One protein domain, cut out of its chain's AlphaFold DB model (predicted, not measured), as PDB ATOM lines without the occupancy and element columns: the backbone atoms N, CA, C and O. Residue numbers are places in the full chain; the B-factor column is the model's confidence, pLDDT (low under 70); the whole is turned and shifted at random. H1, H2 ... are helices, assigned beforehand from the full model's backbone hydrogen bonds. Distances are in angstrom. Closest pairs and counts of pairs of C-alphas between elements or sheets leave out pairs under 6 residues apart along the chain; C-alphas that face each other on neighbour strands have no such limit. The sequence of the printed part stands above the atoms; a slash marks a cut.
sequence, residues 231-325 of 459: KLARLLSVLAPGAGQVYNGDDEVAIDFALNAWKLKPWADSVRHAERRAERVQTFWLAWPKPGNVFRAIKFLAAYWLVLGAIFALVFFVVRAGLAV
ATOM      1  N   LYS A 231      40.575  -7.052  90.449       97.50
ATOM      2  CA  LYS A 231      39.833  -6.522  89.299       97.50
ATOM      3  C   LYS A 231      38.521  -7.273  89.055       97.50
ATOM      4  O   LYS A 231      37.547  -6.654  88.635       97.50
ATOM      5  N   LEU A 232      38.476  -8.577  89.344       97.38
ATOM      6  CA  LEU A 232      37.261  -9.378  89.206       97.38
ATOM      7  C   LEU A 232      36.244  -9.024  90.299       97.38
ATOM      8  O   LEU A 232      35.078  -8.804  89.984       97.38
ATOM      9  N   ALA A 233      36.690  -8.881  91.553       97.31
ATOM     10  CA  ALA A 233      35.844  -8.428  92.664       97.31
ATOM     11  C   ALA A 233      35.198  -7.064  92.367       97.31
ATOM     12  O   ALA A 233      33.999  -6.856  92.579       97.31
ATOM     13  N   ARG A 234      36.001  -6.143  91.822       97.94
ATOM     14  CA  ARG A 234      35.553  -4.826  91.377       97.94
ATOM     15  C   ARG A 234      34.509  -4.932  90.268       97.94
ATOM     16  O   ARG A 234      33.449  -4.332  90.393       97.94
ATOM     17  N   LEU A 235      34.792  -5.693  89.207       98.06
ATOM     18  CA  LEU A 235      33.877  -5.864  88.077       98.06
ATOM     19  C   LEU A 235      32.533  -6.455  88.521       98.06
ATOM     20  O   LEU A 235      31.488  -5.933  88.147       98.06
ATOM     21  N   LEU A 236      32.554  -7.488  89.367       97.50
ATOM     22  CA  LEU A 236      31.341  -8.083  89.930       97.50
ATOM     23  C   LEU A 236      30.520  -7.052  90.712       97.50
ATOM     24  O   LEU A 236      29.318  -6.960  90.500       97.50
ATOM     25  N   SER A 237      31.168  -6.222  91.534       97.50
ATOM     26  CA  SER A 237      30.491  -5.161  92.302       97.50
ATOM     27  C   SER A 237      29.931  -4.033  91.432       97.50
ATOM     28  O   SER A 237      28.957  -3.383  91.808       97.50
ATOM     29  N   VAL A 238      30.553  -3.768  90.277       97.31
ATOM     30  CA  VAL A 238      30.030  -2.817  89.283       97.31
ATOM     31  C   VAL A 238      28.772  -3.377  88.621       97.31
ATOM     32  O   VAL A 238      27.837  -2.622  88.393       97.31
ATOM     33  N   LEU A 239      28.731  -4.683  88.339       97.50
ATOM     34  CA  LEU A 239      27.580  -5.336  87.704       97.50
ATOM     35  C   LEU A 239      26.405  -5.546  88.661       97.50
ATOM     36  O   LEU A 239      25.260  -5.382  88.251       97.50
ATOM     37  N   ALA A 240      26.669  -5.911  89.913       97.19
ATOM     38  CA  ALA A 240      25.671  -5.892  90.973       97.19
ATOM     39  C   ALA A 240      26.308  -5.510  92.315       97.19
ATOM     40  O   ALA A 240      27.311  -6.110  92.719       97.19
ATOM     41  N   PRO A 241      25.721  -4.549  93.041       96.75
ATOM     42  CA  PRO A 241      26.190  -4.182  94.367       96.75
ATOM     43  C   PRO A 241      26.119  -5.395  95.303       96.75
ATOM     44  O   PRO A 241      25.130  -6.121  95.317       96.75
ATOM     45  N   GLY A 242      27.200  -5.645  96.048       96.25
ATOM     46  CA  GLY A 242      27.335  -6.811  96.923       96.25
ATOM     47  C   GLY A 242      28.008  -8.030  96.274       96.25
ATOM     48  O   GLY A 242      28.609  -8.843  96.974       96.25
ATOM     49  N   ALA A 243      28.009  -8.169  94.944       97.56
ATOM     50  CA  ALA A 243      28.523  -9.389  94.307       97.56
ATOM     51  C   ALA A 243      30.043  -9.586  94.492       97.56
ATOM     52  O   ALA A 243      30.510 -10.718  94.643       97.56
ATOM     53  N   GLY A 244      30.838  -8.509  94.527       97.38
ATOM     54  CA  GLY A 244      32.270  -8.623  94.823       97.38
ATOM     55  C   GLY A 244      32.563  -8.951  96.287       97.38
ATOM     56  O   GLY A 244      33.582  -9.575  96.575       97.38
ATOM     57  N   GLN A 245      31.672  -8.592  97.210       98.06
ATOM     58  CA  GLN A 245      31.754  -8.960  98.622       98.06
ATOM     59  C   GLN A 245      31.503 -10.461  98.799       98.06
ATOM     60  O   GLN A 245      32.317 -11.120  99.441       98.06
ATOM     61  N   VAL A 246      30.504 -11.032  98.112       97.69
ATOM     62  CA  VAL A 246      30.286 -12.495  98.065       97.69
ATOM     63  C   VAL A 246      31.506 -13.221  97.485       97.69
ATOM     64  O   VAL A 246      31.951 -14.239  98.019       97.69
ATOM     65  N   TYR A 247      32.123 -12.679  96.427       97.88
ATOM     66  CA  TYR A 247      33.375 -13.228  95.885       97.88
ATOM     67  C   TYR A 247      34.506 -13.219  96.929       97.88
ATOM     68  O   TYR A 247      35.249 -14.195  97.049       97.88
ATOM     69  N   ASN A 248      34.587 -12.162  97.740       97.75
ATOM     70  CA  ASN A 248      35.526 -12.039  98.856       97.75
ATOM     71  C   ASN A 248      35.117 -12.838 100.115       97.75
ATOM     72  O   ASN A 248      35.881 -12.851 101.080       97.75
ATOM     73  N   GLY A 249      33.957 -13.509 100.117       96.94
ATOM     74  CA  GLY A 249      33.440 -14.290 101.248       96.94
ATOM     75  C   GLY A 249      32.841 -13.466 102.388       96.94
ATOM     76  O   GLY A 249      32.872 -13.921 103.528       96.94
ATOM     77  N   ASP A 250      32.349 -12.264 102.092       97.31
ATOM     78  CA  ASP A 250      31.734 -11.333 103.041       97.31
ATOM     79  C   ASP A 250      30.240 -11.159 102.721       97.31
ATOM     80  O   ASP A 250      29.811 -10.159 102.139       97.31
ATOM     81  N   ASP A 251      29.463 -12.207 103.006       96.62
ATOM     82  CA  ASP A 251      28.068 -12.326 102.565       96.62
ATOM     83  C   ASP A 251      27.139 -11.326 103.283       96.62
ATOM     84  O   ASP A 251      26.195 -10.820 102.681       96.62
ATOM     85  N   GLU A 252      27.424 -10.988 104.543       96.31
ATOM     86  CA  GLU A 252      26.621 -10.041 105.333       96.31
ATOM     87  C   GLU A 252      26.713  -8.623 104.753       96.31
ATOM     88  O   GLU A 252      25.703  -8.004 104.416       96.31
ATOM     89  N   VAL A 253      27.939  -8.151 104.507       96.75
ATOM     90  CA  VAL A 253      28.191  -6.832 103.908       96.75
ATOM     91  C   VAL A 253      27.662  -6.760 102.470       96.75
ATOM     92  O   VAL A 253      27.266  -5.691 101.996       96.75
ATOM     93  N   ALA A 254      27.629  -7.889 101.753       96.94
ATOM     94  CA  ALA A 254      27.045  -7.951 100.417       96.94
ATOM     95  C   ALA A 254      25.555  -7.582 100.414       96.94
ATOM     96  O   ALA A 254      25.116  -6.822  99.546       96.94
ATOM     97  N   ILE A 255      24.793  -8.097 101.384       95.94
ATOM     98  CA  ILE A 255      23.353  -7.846 101.511       95.94
ATOM     99  C   ILE A 255      23.100  -6.369 101.823       95.94
ATOM    100  O   ILE A 255      22.269  -5.744 101.164       95.94
ATOM    101  N   ASP A 256      23.869  -5.778 102.738       96.56
ATOM    102  CA  ASP A 256      23.740  -4.358 103.086       96.56
ATOM    103  C   ASP A 256      23.951  -3.439 101.876       96.56
ATOM    104  O   ASP A 256      23.197  -2.480 101.667       96.56
ATOM    105  N   PHE A 257      24.945  -3.737 101.034       96.56
ATOM    106  CA  PHE A 257      25.166  -2.982  99.802       96.56
ATOM    107  C   PHE A 257      24.068  -3.213  98.762       96.56
ATOM    108  O   PHE A 257      23.689  -2.260  98.077       96.56
ATOM    109  N   ALA A 258      23.539  -4.432  98.649       95.38
ATOM    110  CA  ALA A 258      22.453  -4.747  97.725       95.38
ATOM    111  C   ALA A 258      21.140  -4.038  98.105       95.38
ATOM    112  O   ALA A 258      20.464  -3.497  97.234       95.38
ATOM    113  N   LEU A 259      20.804  -3.956  99.396       95.12
ATOM    114  CA  LEU A 259      19.604  -3.255  99.874       95.12
ATOM    115  C   LEU A 259      19.707  -1.731  99.711       95.12
ATOM    116  O   LEU A 259      18.716  -1.055  99.435       95.12
ATOM    117  N   ASN A 260      20.915  -1.178  99.832       95.69
ATOM    118  CA  ASN A 260      21.175   0.254  99.669       95.69
ATOM    119  C   ASN A 260      21.565   0.656  98.234       95.69
ATOM    120  O   ASN A 260      21.922   1.813  97.994       95.69
ATOM    121  N   ALA A 261      21.475  -0.275  97.281       92.62
ATOM    122  CA  ALA A 261      21.893  -0.124  95.888       92.62
ATOM    123  C   ALA A 261      21.217   1.025  95.137       92.62
ATOM    124  O   ALA A 261      21.805   1.616  94.232       92.62
ATOM    125  N   TRP A 262      19.984   1.359  95.520       91.19
ATOM    126  CA  TRP A 262      19.215   2.442  94.910       91.19
ATOM    127  C   TRP A 262      19.866   3.821  95.107       91.19
ATOM    128  O   TRP A 262      19.560   4.764  94.380       91.19
ATOM    129  N   LYS A 263      20.804   3.950  96.056       94.38
ATOM    130  CA  LYS A 263      21.638   5.140  96.236       94.38
ATOM    131  C   LYS A 263      22.969   4.951  95.496       94.38
ATOM    132  O   LYS A 263      23.747   4.049  95.803       94.38
ATOM    133  N   LEU A 264      23.302   5.883  94.600       93.69
ATOM    134  CA  LEU A 264      24.540   5.828  93.804       93.69
ATOM    135  C   LEU A 264      25.822   5.801  94.667       93.69
ATOM    136  O   LEU A 264      26.808   5.158  94.309       93.69
ATOM    137  N   LYS A 265      25.813   6.486  95.822       96.19
ATOM    138  CA  LYS A 265      26.972   6.573  96.727       96.19
ATOM    139  C   LYS A 265      27.325   5.214  97.373       96.19
ATOM    140  O   LYS A 265      28.450   4.770  97.156       96.19
ATOM    141  N   PRO A 266      26.406   4.514  98.074       95.25
ATOM    142  CA  PRO A 266      26.626   3.142  98.543       95.25
ATOM    143  C   PRO A 266      27.097   2.165  97.466       95.25
ATOM    144  O   PRO A 266      27.936   1.316  97.750       95.25
ATOM    145  N   TRP A 267      26.629   2.303  96.222       95.19
ATOM    146  CA  TRP A 267      27.122   1.467  95.126       95.19
ATOM    147  C   TRP A 267      28.602   1.750  94.819       95.19
ATOM    148  O   TRP A 267      29.421   0.830  94.786       95.19
ATOM    149  N   ALA A 268      28.998   3.015  94.668       97.00
ATOM    150  CA  ALA A 268      30.407   3.364  94.471       97.00
ATOM    151  C   ALA A 268      31.294   2.904  95.647       97.00
ATOM    152  O   ALA A 268      32.420   2.436  95.439       97.00
ATOM    153  N   ASP A 269      30.780   2.998  96.874       96.69
ATOM    154  CA  ASP A 269      31.475   2.545  98.078       96.69
ATOM    155  C   ASP A 269      31.598   1.012  98.127       96.69
ATOM    156  O   ASP A 269      32.673   0.513  98.462       96.69
ATOM    157  N   SER A 270      30.581   0.268  97.676       96.81
ATOM    158  CA  SER A 270      30.636  -1.188  97.479       96.81
ATOM    159  C   SER A 270      31.785  -1.590  96.551       96.81
ATOM    160  O   SER A 270      32.601  -2.440  96.901       96.81
ATOM    161  N   VAL A 271      31.917  -0.932  95.395       97.69
ATOM    162  CA  VAL A 271      32.969  -1.242  94.411       97.69
ATOM    163  C   VAL A 271      34.364  -1.038  95.009       97.69
ATOM    164  O   VAL A 271      35.225  -1.913  94.900       97.69
ATOM    165  N   ARG A 272      34.578   0.096  95.690       97.69
ATOM    166  CA  ARG A 272      35.852   0.409  96.357       97.69
ATOM    167  C   ARG A 272      36.145  -0.547  97.510       97.69
ATOM    168  O   ARG A 272      37.301  -0.903  97.723       97.69
ATOM    169  N   HIS A 273      35.122  -0.927  98.273       97.62
ATOM    170  CA  HIS A 273      35.257  -1.856  99.387       97.62
ATOM    171  C   HIS A 273      35.660  -3.251  98.894       97.62
ATOM    172  O   HIS A 273      36.603  -3.836  99.426       97.62
ATOM    173  N   ALA A 274      35.004  -3.755  97.846       97.62
ATOM    174  CA  ALA A 274      35.313  -5.053  97.257       97.62
ATOM    175  C   ALA A 274      36.739  -5.118  96.690       97.62
ATOM    176  O   ALA A 274      37.427  -6.114  96.912       97.62
ATOM    177  N   GLU A 275      37.200  -4.061  96.012       97.88
ATOM    178  CA  GLU A 275      38.570  -3.961  95.483       97.88
ATOM    179  C   GLU A 275      39.606  -3.990  96.616       97.88
ATOM    180  O   GLU A 275      40.441  -4.892  96.655       97.88
ATOM    181  N   ARG A 276      39.485  -3.100  97.615       97.94
ATOM    182  CA  ARG A 276      40.416  -3.046  98.761       97.94
ATOM    183  C   ARG A 276      40.436  -4.339  99.572       97.94
ATOM    184  O   ARG A 276      41.475  -4.744 100.092       97.94
ATOM    185  N   ARG A 277      39.283  -4.991  99.744       97.19
ATOM    186  CA  ARG A 277      39.210  -6.270 100.463       97.19
ATOM    187  C   ARG A 277      39.875  -7.384  99.660       97.19
ATOM    188  O   ARG A 277      40.640  -8.147 100.240       97.19
ATOM    189  N   ALA A 278      39.656  -7.434  98.347       97.38
ATOM    190  CA  ALA A 278      40.308  -8.405  97.477       97.38
ATOM    191  C   ALA A 278      41.832  -8.213  97.428       97.38
ATOM    192  O   ALA A 278      42.558  -9.201  97.459       97.38
ATOM    193  N   GLU A 279      42.326  -6.970  97.431       97.75
ATOM    194  CA  GLU A 279      43.761  -6.668  97.553       97.75
ATOM    195  C   GLU A 279      44.339  -7.201  98.868       97.75
ATOM    196  O   GLU A 279      45.396  -7.833  98.867       97.75
ATOM    197  N   ARG A 280      43.627  -7.025  99.990       97.44
ATOM    198  CA  ARG A 280      44.034  -7.574 101.296       97.44
ATOM    199  C   ARG A 280      44.025  -9.105 101.337       97.44
ATOM    200  O   ARG A 280      44.895  -9.689 101.973       97.44
ATOM    201  N   VAL A 281      43.084  -9.758 100.653       96.31
ATOM    202  CA  VAL A 281      43.069 -11.226 100.499       96.31
ATOM    203  C   VAL A 281      44.243 -11.689  99.629       96.31
ATOM    204  O   VAL A 281      44.954 -12.618 100.002       96.31
ATOM    205  N   GLN A 282      44.499 -11.007  98.507       96.12
ATOM    206  CA  GLN A 282      45.607 -11.317  97.597       96.12
ATOM    207  C   GLN A 282      46.976 -11.156  98.275       96.12
ATOM    208  O   GLN A 282      47.894 -11.923  98.007       96.12
ATOM    209  N   THR A 283      47.105 -10.174  99.168       96.06
ATOM    210  CA  THR A 283      48.318  -9.910  99.959       96.06
ATOM    211  C   THR A 283      48.352 -10.669 101.293       96.06
ATOM    212  O   THR A 283      49.218 -10.404 102.121       96.06
ATOM    213  N   PHE A 284      47.442 -11.630 101.500       95.88
ATOM    214  CA  PHE A 284      47.364 -12.515 102.673       95.88
ATOM    215  C   PHE A 284      47.134 -11.819 104.030       95.88
ATOM    216  O   PHE A 284      47.337 -12.419 105.087       95.88
ATOM    217  N   TRP A 285      46.681 -10.565 104.031       96.38
ATOM    218  CA  TRP A 285      46.276  -9.851 105.248       96.38
ATOM    219  C   TRP A 285      44.890 -10.265 105.748       96.38
ATOM    220  O   TRP A 285      44.551 -10.027 106.904       96.38
ATOM    221  N   LEU A 286      44.089 -10.894 104.887       96.94
ATOM    222  CA  LEU A 286      42.802 -11.494 105.230       96.94
ATOM    223  C   LEU A 286      42.790 -12.977 104.861       96.94
ATOM    224  O   LEU A 286      43.459 -13.400 103.917       96.94
ATOM    225  N   ALA A 287      41.996 -13.748 105.602       95.75
ATOM    226  CA  ALA A 287      41.782 -15.157 105.318       95.75
ATOM    227  C   ALA A 287      41.195 -15.348 103.912       95.75
ATOM    228  O   ALA A 287      40.357 -14.568 103.453       95.75
ATOM    229  N   TRP A 288      41.634 -16.410 103.238       95.25
ATOM    230  CA  TRP A 288      41.123 -16.746 101.917       95.25
ATOM    231  C   TRP A 288      39.648 -17.160 101.970       95.25
ATOM    232  O   TRP A 288      39.253 -17.907 102.872       95.25
ATOM    233  N   PRO A 289      38.836 -16.731 100.988       95.56
ATOM    234  CA  PRO A 289      37.461 -17.185 100.863       95.56
ATOM    235  C   PRO A 289      37.382 -18.704 100.655       95.56
ATOM    236  O   PRO A 289      38.306 -19.337 100.137       95.56
ATOM    237  N   LYS A 290      36.241 -19.297 101.026       94.94
ATOM    238  CA  LYS A 290      35.968 -20.721 100.779       94.94
ATOM    239  C   LYS A 290      36.006 -21.015  99.264       94.94
ATOM    240  O   LYS A 290      35.588 -20.171  98.463       94.94
ATOM    241  N   PRO A 291      36.474 -22.204  98.841       93.06
ATOM    242  CA  PRO A 291      36.456 -22.576  97.431       93.06
ATOM    243  C   PRO A 291      35.020 -22.553  96.886       93.06
ATOM    244  O   PRO A 291      34.071 -22.944  97.566       93.06
ATOM    245  N   GLY A 292      34.857 -22.070  95.652       93.62
ATOM    246  CA  GLY A 292      33.548 -21.922  95.003       93.62
ATOM    247  C   GLY A 292      32.875 -20.554  95.176       93.62
ATOM    248  O   GLY A 292      31.799 -20.343  94.615       93.62
ATOM    249  N   ASN A 293      33.502 -19.596  95.869       94.56
ATOM    250  CA  ASN A 293      32.941 -18.250  96.039       94.56
ATOM    251  C   ASN A 293      32.720 -17.486  94.720       94.56
ATOM    252  O   ASN A 293      31.792 -16.689  94.639       94.56
ATOM    253  N   VAL A 294      33.475 -17.783  93.652       95.81
ATOM    254  CA  VAL A 294      33.200 -17.248  92.299       95.81
ATOM    255  C   VAL A 294      31.801 -17.645  91.826       95.81
ATOM    256  O   VAL A 294      31.012 -16.795  91.427       95.81
ATOM    257  N   PHE A 295      31.462 -18.936  91.911       96.62
ATOM    258  CA  PHE A 295      30.145 -19.423  91.504       96.62
ATOM    259  C   PHE A 295      29.037 -18.875  92.401       96.62
ATOM    260  O   PHE A 295      27.950 -18.581  91.908       96.62
ATOM    261  N   ARG A 296      29.303 -18.697  93.701       96.69
ATOM    262  CA  ARG A 296      28.358 -18.036  94.616       96.69
ATOM    263  C   ARG A 296      28.113 -16.584  94.221       96.69
ATOM    264  O   ARG A 296      26.960 -16.185  94.149       96.69
ATOM    265  N   ALA A 297      29.159 -15.833  93.881       97.19
ATOM    266  CA  ALA A 297      29.036 -14.454  93.419       97.19
ATOM    267  C   ALA A 297      28.262 -14.348  92.095       97.19
ATOM    268  O   ALA A 297      27.427 -13.462  91.945       97.19
ATOM    269  N   ILE A 298      28.473 -15.281  91.157       97.62
ATOM    270  CA  ILE A 298      27.699 -15.353  89.905       97.62
ATOM    271  C   ILE A 298      26.224 -15.684  90.186       97.62
ATOM    272  O   ILE A 298      25.337 -15.062  89.607       97.62
ATOM    273  N   LYS A 299      25.940 -16.629  91.092       97.38
ATOM    274  CA  LYS A 299      24.564 -16.942  91.515       97.38
ATOM    275  C   LYS A 299      23.895 -15.745  92.185       97.38
ATOM    276  O   LYS A 299      22.746 -15.456  91.875       97.38
ATOM    277  N   PHE A 300      24.616 -15.040  93.054       96.88
ATOM    278  CA  PHE A 300      24.140 -13.818  93.694       96.88
ATOM    279  C   PHE A 300      23.833 -12.731  92.659       96.88
ATOM    280  O   PHE A 300      22.753 -12.154  92.691       96.88
ATOM    281  N   LEU A 301      24.732 -12.511  91.694       97.56
ATOM    282  CA  LEU A 301      24.529 -11.594  90.570       97.56
ATOM    283  C   LEU A 301      23.246 -11.936  89.794       97.56
ATOM    284  O   LEU A 301      22.426 -11.054  89.554       97.56
ATOM    285  N   ALA A 302      23.045 -13.207  89.439       97.56
ATOM    286  CA  ALA A 302      21.843 -13.654  88.736       97.56
ATOM    287  C   ALA A 302      20.566 -13.463  89.577       97.56
ATOM    288  O   ALA A 302      19.572 -12.942  89.074       97.56
ATOM    289  N   ALA A 303      20.601 -13.835  90.861       97.06
ATOM    290  CA  ALA A 303      19.478 -13.668  91.781       97.06
ATOM    291  C   ALA A 303      19.113 -12.188  91.978       97.06
ATOM    292  O   ALA A 303      17.937 -11.839  91.933       97.06
ATOM    293  N   TYR A 304      20.110 -11.312  92.119       96.62
ATOM    294  CA  TYR A 304      19.916  -9.870  92.247       96.62
ATOM    295  C   TYR A 304      19.166  -9.288  91.041       96.62
ATOM    296  O   TYR A 304      18.160  -8.599  91.212       96.62
ATOM    297  N   TRP A 305      19.599  -9.610  89.817       97.38
ATOM    298  CA  TRP A 305      18.938  -9.130  88.600       97.38
ATOM    299  C   TRP A 305      17.540  -9.725  88.397       97.38
ATOM    300  O   TRP A 305      16.659  -9.017  87.912       97.38
ATOM    301  N   LEU A 306      17.305 -10.976  88.805       98.00
ATOM    302  CA  LEU A 306      15.962 -11.571  88.792       98.00
ATOM    303  C   LEU A 306      15.005 -10.845  89.743       98.00
ATOM    304  O   LEU A 306      13.902 -10.487  89.333       98.00
ATOM    305  N   VAL A 307      15.426 -10.584  90.984       96.88
ATOM    306  CA  VAL A 307      14.615  -9.848  91.968       96.88
ATOM    307  C   VAL A 307      14.334  -8.429  91.480       96.88
ATOM    308  O   VAL A 307      13.190  -7.981  91.507       96.88
ATOM    309  N   LEU A 308      15.351  -7.735  90.967       96.19
ATOM    310  CA  LEU A 308      15.191  -6.387  90.431       96.19
ATOM    311  C   LEU A 308      14.233  -6.367  89.228       96.19
ATOM    312  O   LEU A 308      13.357  -5.507  89.155       96.19
ATOM    313  N   GLY A 309      14.352  -7.337  88.318       97.31
ATOM    314  CA  GLY A 309      13.440  -7.510  87.187       97.31
ATOM    315  C   GLY A 309      11.993  -7.759  87.617       97.31
ATOM    316  O   GLY A 309      11.085  -7.153  87.053       97.31
ATOM    317  N   ALA A 310      11.770  -8.577  88.651       97.88
ATOM    318  CA  ALA A 310      10.440  -8.823  89.211       97.88
ATOM    319  C   ALA A 310       9.823  -7.552  89.821       97.88
ATOM    320  O   ALA A 310       8.652  -7.264  89.581       97.88
ATOM    321  N   ILE A 311      10.616  -6.748  90.539       96.69
ATOM    322  CA  ILE A 311      10.170  -5.455  91.082       96.69
ATOM    323  C   ILE A 311       9.798  -4.494  89.944       96.69
ATOM    324  O   ILE A 311       8.731  -3.884  89.985       96.69
ATOM    325  N   PHE A 312      10.627  -4.379  88.901       97.31
ATOM    326  CA  PHE A 312      10.311  -3.537  87.741       97.31
ATOM    327  C   PHE A 312       9.055  -4.003  87.000       97.31
ATOM    328  O   PHE A 312       8.245  -3.166  86.609       97.31
ATOM    329  N   ALA A 313       8.865  -5.314  86.835       97.62
ATOM    330  CA  ALA A 313       7.662  -5.875  86.230       97.62
ATOM    331  C   ALA A 313       6.408  -5.558  87.059       97.62
ATOM    332  O   ALA A 313       5.395  -5.155  86.491       97.62
ATOM    333  N   LEU A 314       6.490  -5.660  88.391       98.00
ATOM    334  CA  LEU A 314       5.400  -5.300  89.298       98.00
ATOM    335  C   LEU A 314       5.057  -3.808  89.202       98.00
ATOM    336  O   LEU A 314       3.894  -3.458  89.033       98.00
ATOM    337  N   VAL A 315       6.058  -2.924  89.246       97.75
ATOM    338  CA  VAL A 315       5.846  -1.474  89.100       97.75
ATOM    339  C   VAL A 315       5.242  -1.148  87.736       97.75
ATOM    340  O   VAL A 315       4.290  -0.377  87.658       97.75
ATOM    341  N   PHE A 316       5.745  -1.757  86.660       97.88
ATOM    342  CA  PHE A 316       5.195  -1.584  85.317       97.88
ATOM    343  C   PHE A 316       3.732  -2.034  85.239       97.88
ATOM    344  O   PHE A 316       2.903  -1.322  84.675       97.88
ATOM    345  N   PHE A 317       3.403  -3.182  85.835       97.88
ATOM    346  CA  PHE A 317       2.036  -3.687  85.907       97.88
ATOM    347  C   PHE A 317       1.117  -2.726  86.670       97.88
ATOM    348  O   PHE A 317       0.063  -2.367  86.153       97.88
ATOM    349  N   VAL A 318       1.538  -2.240  87.842       97.44
ATOM    350  CA  VAL A 318       0.766  -1.286  88.657       97.44
ATOM    351  C   VAL A 318       0.558   0.039  87.924       97.44
ATOM    352  O   VAL A 318      -0.559   0.548  87.894       97.44
ATOM    353  N   VAL A 319       1.591   0.585  87.276       97.50
ATOM    354  CA  VAL A 319       1.469   1.816  86.476       97.50
ATOM    355  C   VAL A 319       0.516   1.604  85.305       97.50
ATOM    356  O   VAL A 319      -0.349   2.441  85.064       97.50
ATOM    357  N   ARG A 320       0.628   0.477  84.594       97.00
ATOM    358  CA  ARG A 320      -0.270   0.148  83.482       97.00
ATOM    359  C   ARG A 320      -1.717  -0.004  83.953       97.00
ATOM    360  O   ARG A 320      -2.612   0.499  83.284       97.00
ATOM    361  N   ALA A 321      -1.946  -0.670  85.082       95.12
ATOM    362  CA  ALA A 321      -3.270  -0.807  85.678       95.12
ATOM    363  C   ALA A 321      -3.834   0.558  86.101       95.12
ATOM    364  O   ALA A 321      -4.982   0.864  85.799       95.12
ATOM    365  N   GLY A 322      -3.014   1.414  86.714       95.38
ATOM    366  CA  GLY A 322      -3.398   2.776  87.083       95.38
ATOM    367  C   GLY A 322      -3.753   3.645  85.875       95.38
ATOM    368  O   GLY A 322      -4.784   4.308  85.890       95.38
ATOM    369  N   LEU A 323      -2.957   3.593  84.802       95.25
ATOM    370  CA  LEU A 323      -3.272   4.279  83.544       95.25
ATOM    371  C   LEU A 323      -4.574   3.754  82.933       95.25
ATOM    372  O   LEU A 323      -5.420   4.548  82.549       95.25
ATOM    373  N   ALA A 324      -4.793   2.437  82.946       93.06
ATOM    374  CA  ALA A 324      -6.039   1.849  82.461       93.06
ATOM    375  C   ALA A 324      -7.270   2.269  83.279       93.06
ATOM    376  O   ALA A 324      -8.372   2.233  82.748       93.06
ATOM    377  N   VAL A 325      -7.109   2.640  84.553       91.69
ATOM    378  CA  VAL A 325      -8.190   3.198  85.382       91.69
ATOM    379  C   VAL A 325      -8.419   4.675  85.069       91.69
ATOM    380  O   VAL A 325      -9.568   5.097  85.000       91.69
TER     381      VAL A 325
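AT A GLANCE: This is residues 231 to 325 of the 459 residues of an uncharacterized protein of Bradymonadales bacterium V1718 (UniProt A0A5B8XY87). A long helix, H5, sticks out as an arm with residues 306 to 325 from a small, compact body. In the body the short H2 is in the middle, with H1 and H3 on two sides of it, and with H4 and the first part of H5 on the two others. The printed part has 95 residues with five named helices, H1 to H5 in chain order, and no named strand; its class is all helix. The whole is loose, with a radius of gyration of the C-alphas of 15.8 A, and spans 60 by 26 by 20 A, the arm making the length.

IN THESE COORDINATES: H5, residues 293 to 325, is 47.6 A long, from C-alpha 293 at (32.941, -18.250, 96.039) to C-alpha 325 at (-8.190, 3.198, 85.382). H4, residues 264 to 282, measures 27.4 A. H1, residues 231 to 239, begins at C-alpha 231 (39.833, -6.522, 89.299) and measures 12.4 A; H2, residues 243 to 247, 6.4 A; H3, residues 251 to 259, 12.7 A.

HOW THE PARTS SIT: H2 is the hub and touches the four other helices. H5 touches it with residues 293 to 301 alone, closest at the C-alphas of Tyr 247 and Asn 293, 5.0 A. H1 and H4 touch at a shallow tilt of 21 degrees, opposite ways, closest at the C-alphas of Ser 237 and Val 271, 5.1 A. H3 and H4, a helical hairpin, only just touch, with 3 pairs of C-alphas within 8 A, closest Phe 257 and Ser 270 at 6.2 A. H4 and H5 are apart, as are H1 and H3. In H1 to H5 every O i to N i+4 pair is within hydrogen-bond range.

THE WHOLE: The C-alphas farthest apart, of Phe 284 and Val 325, are 60.3 A from each other. The printed part has no cut, no link is long, and no printed residue is under 70 in pLDDT.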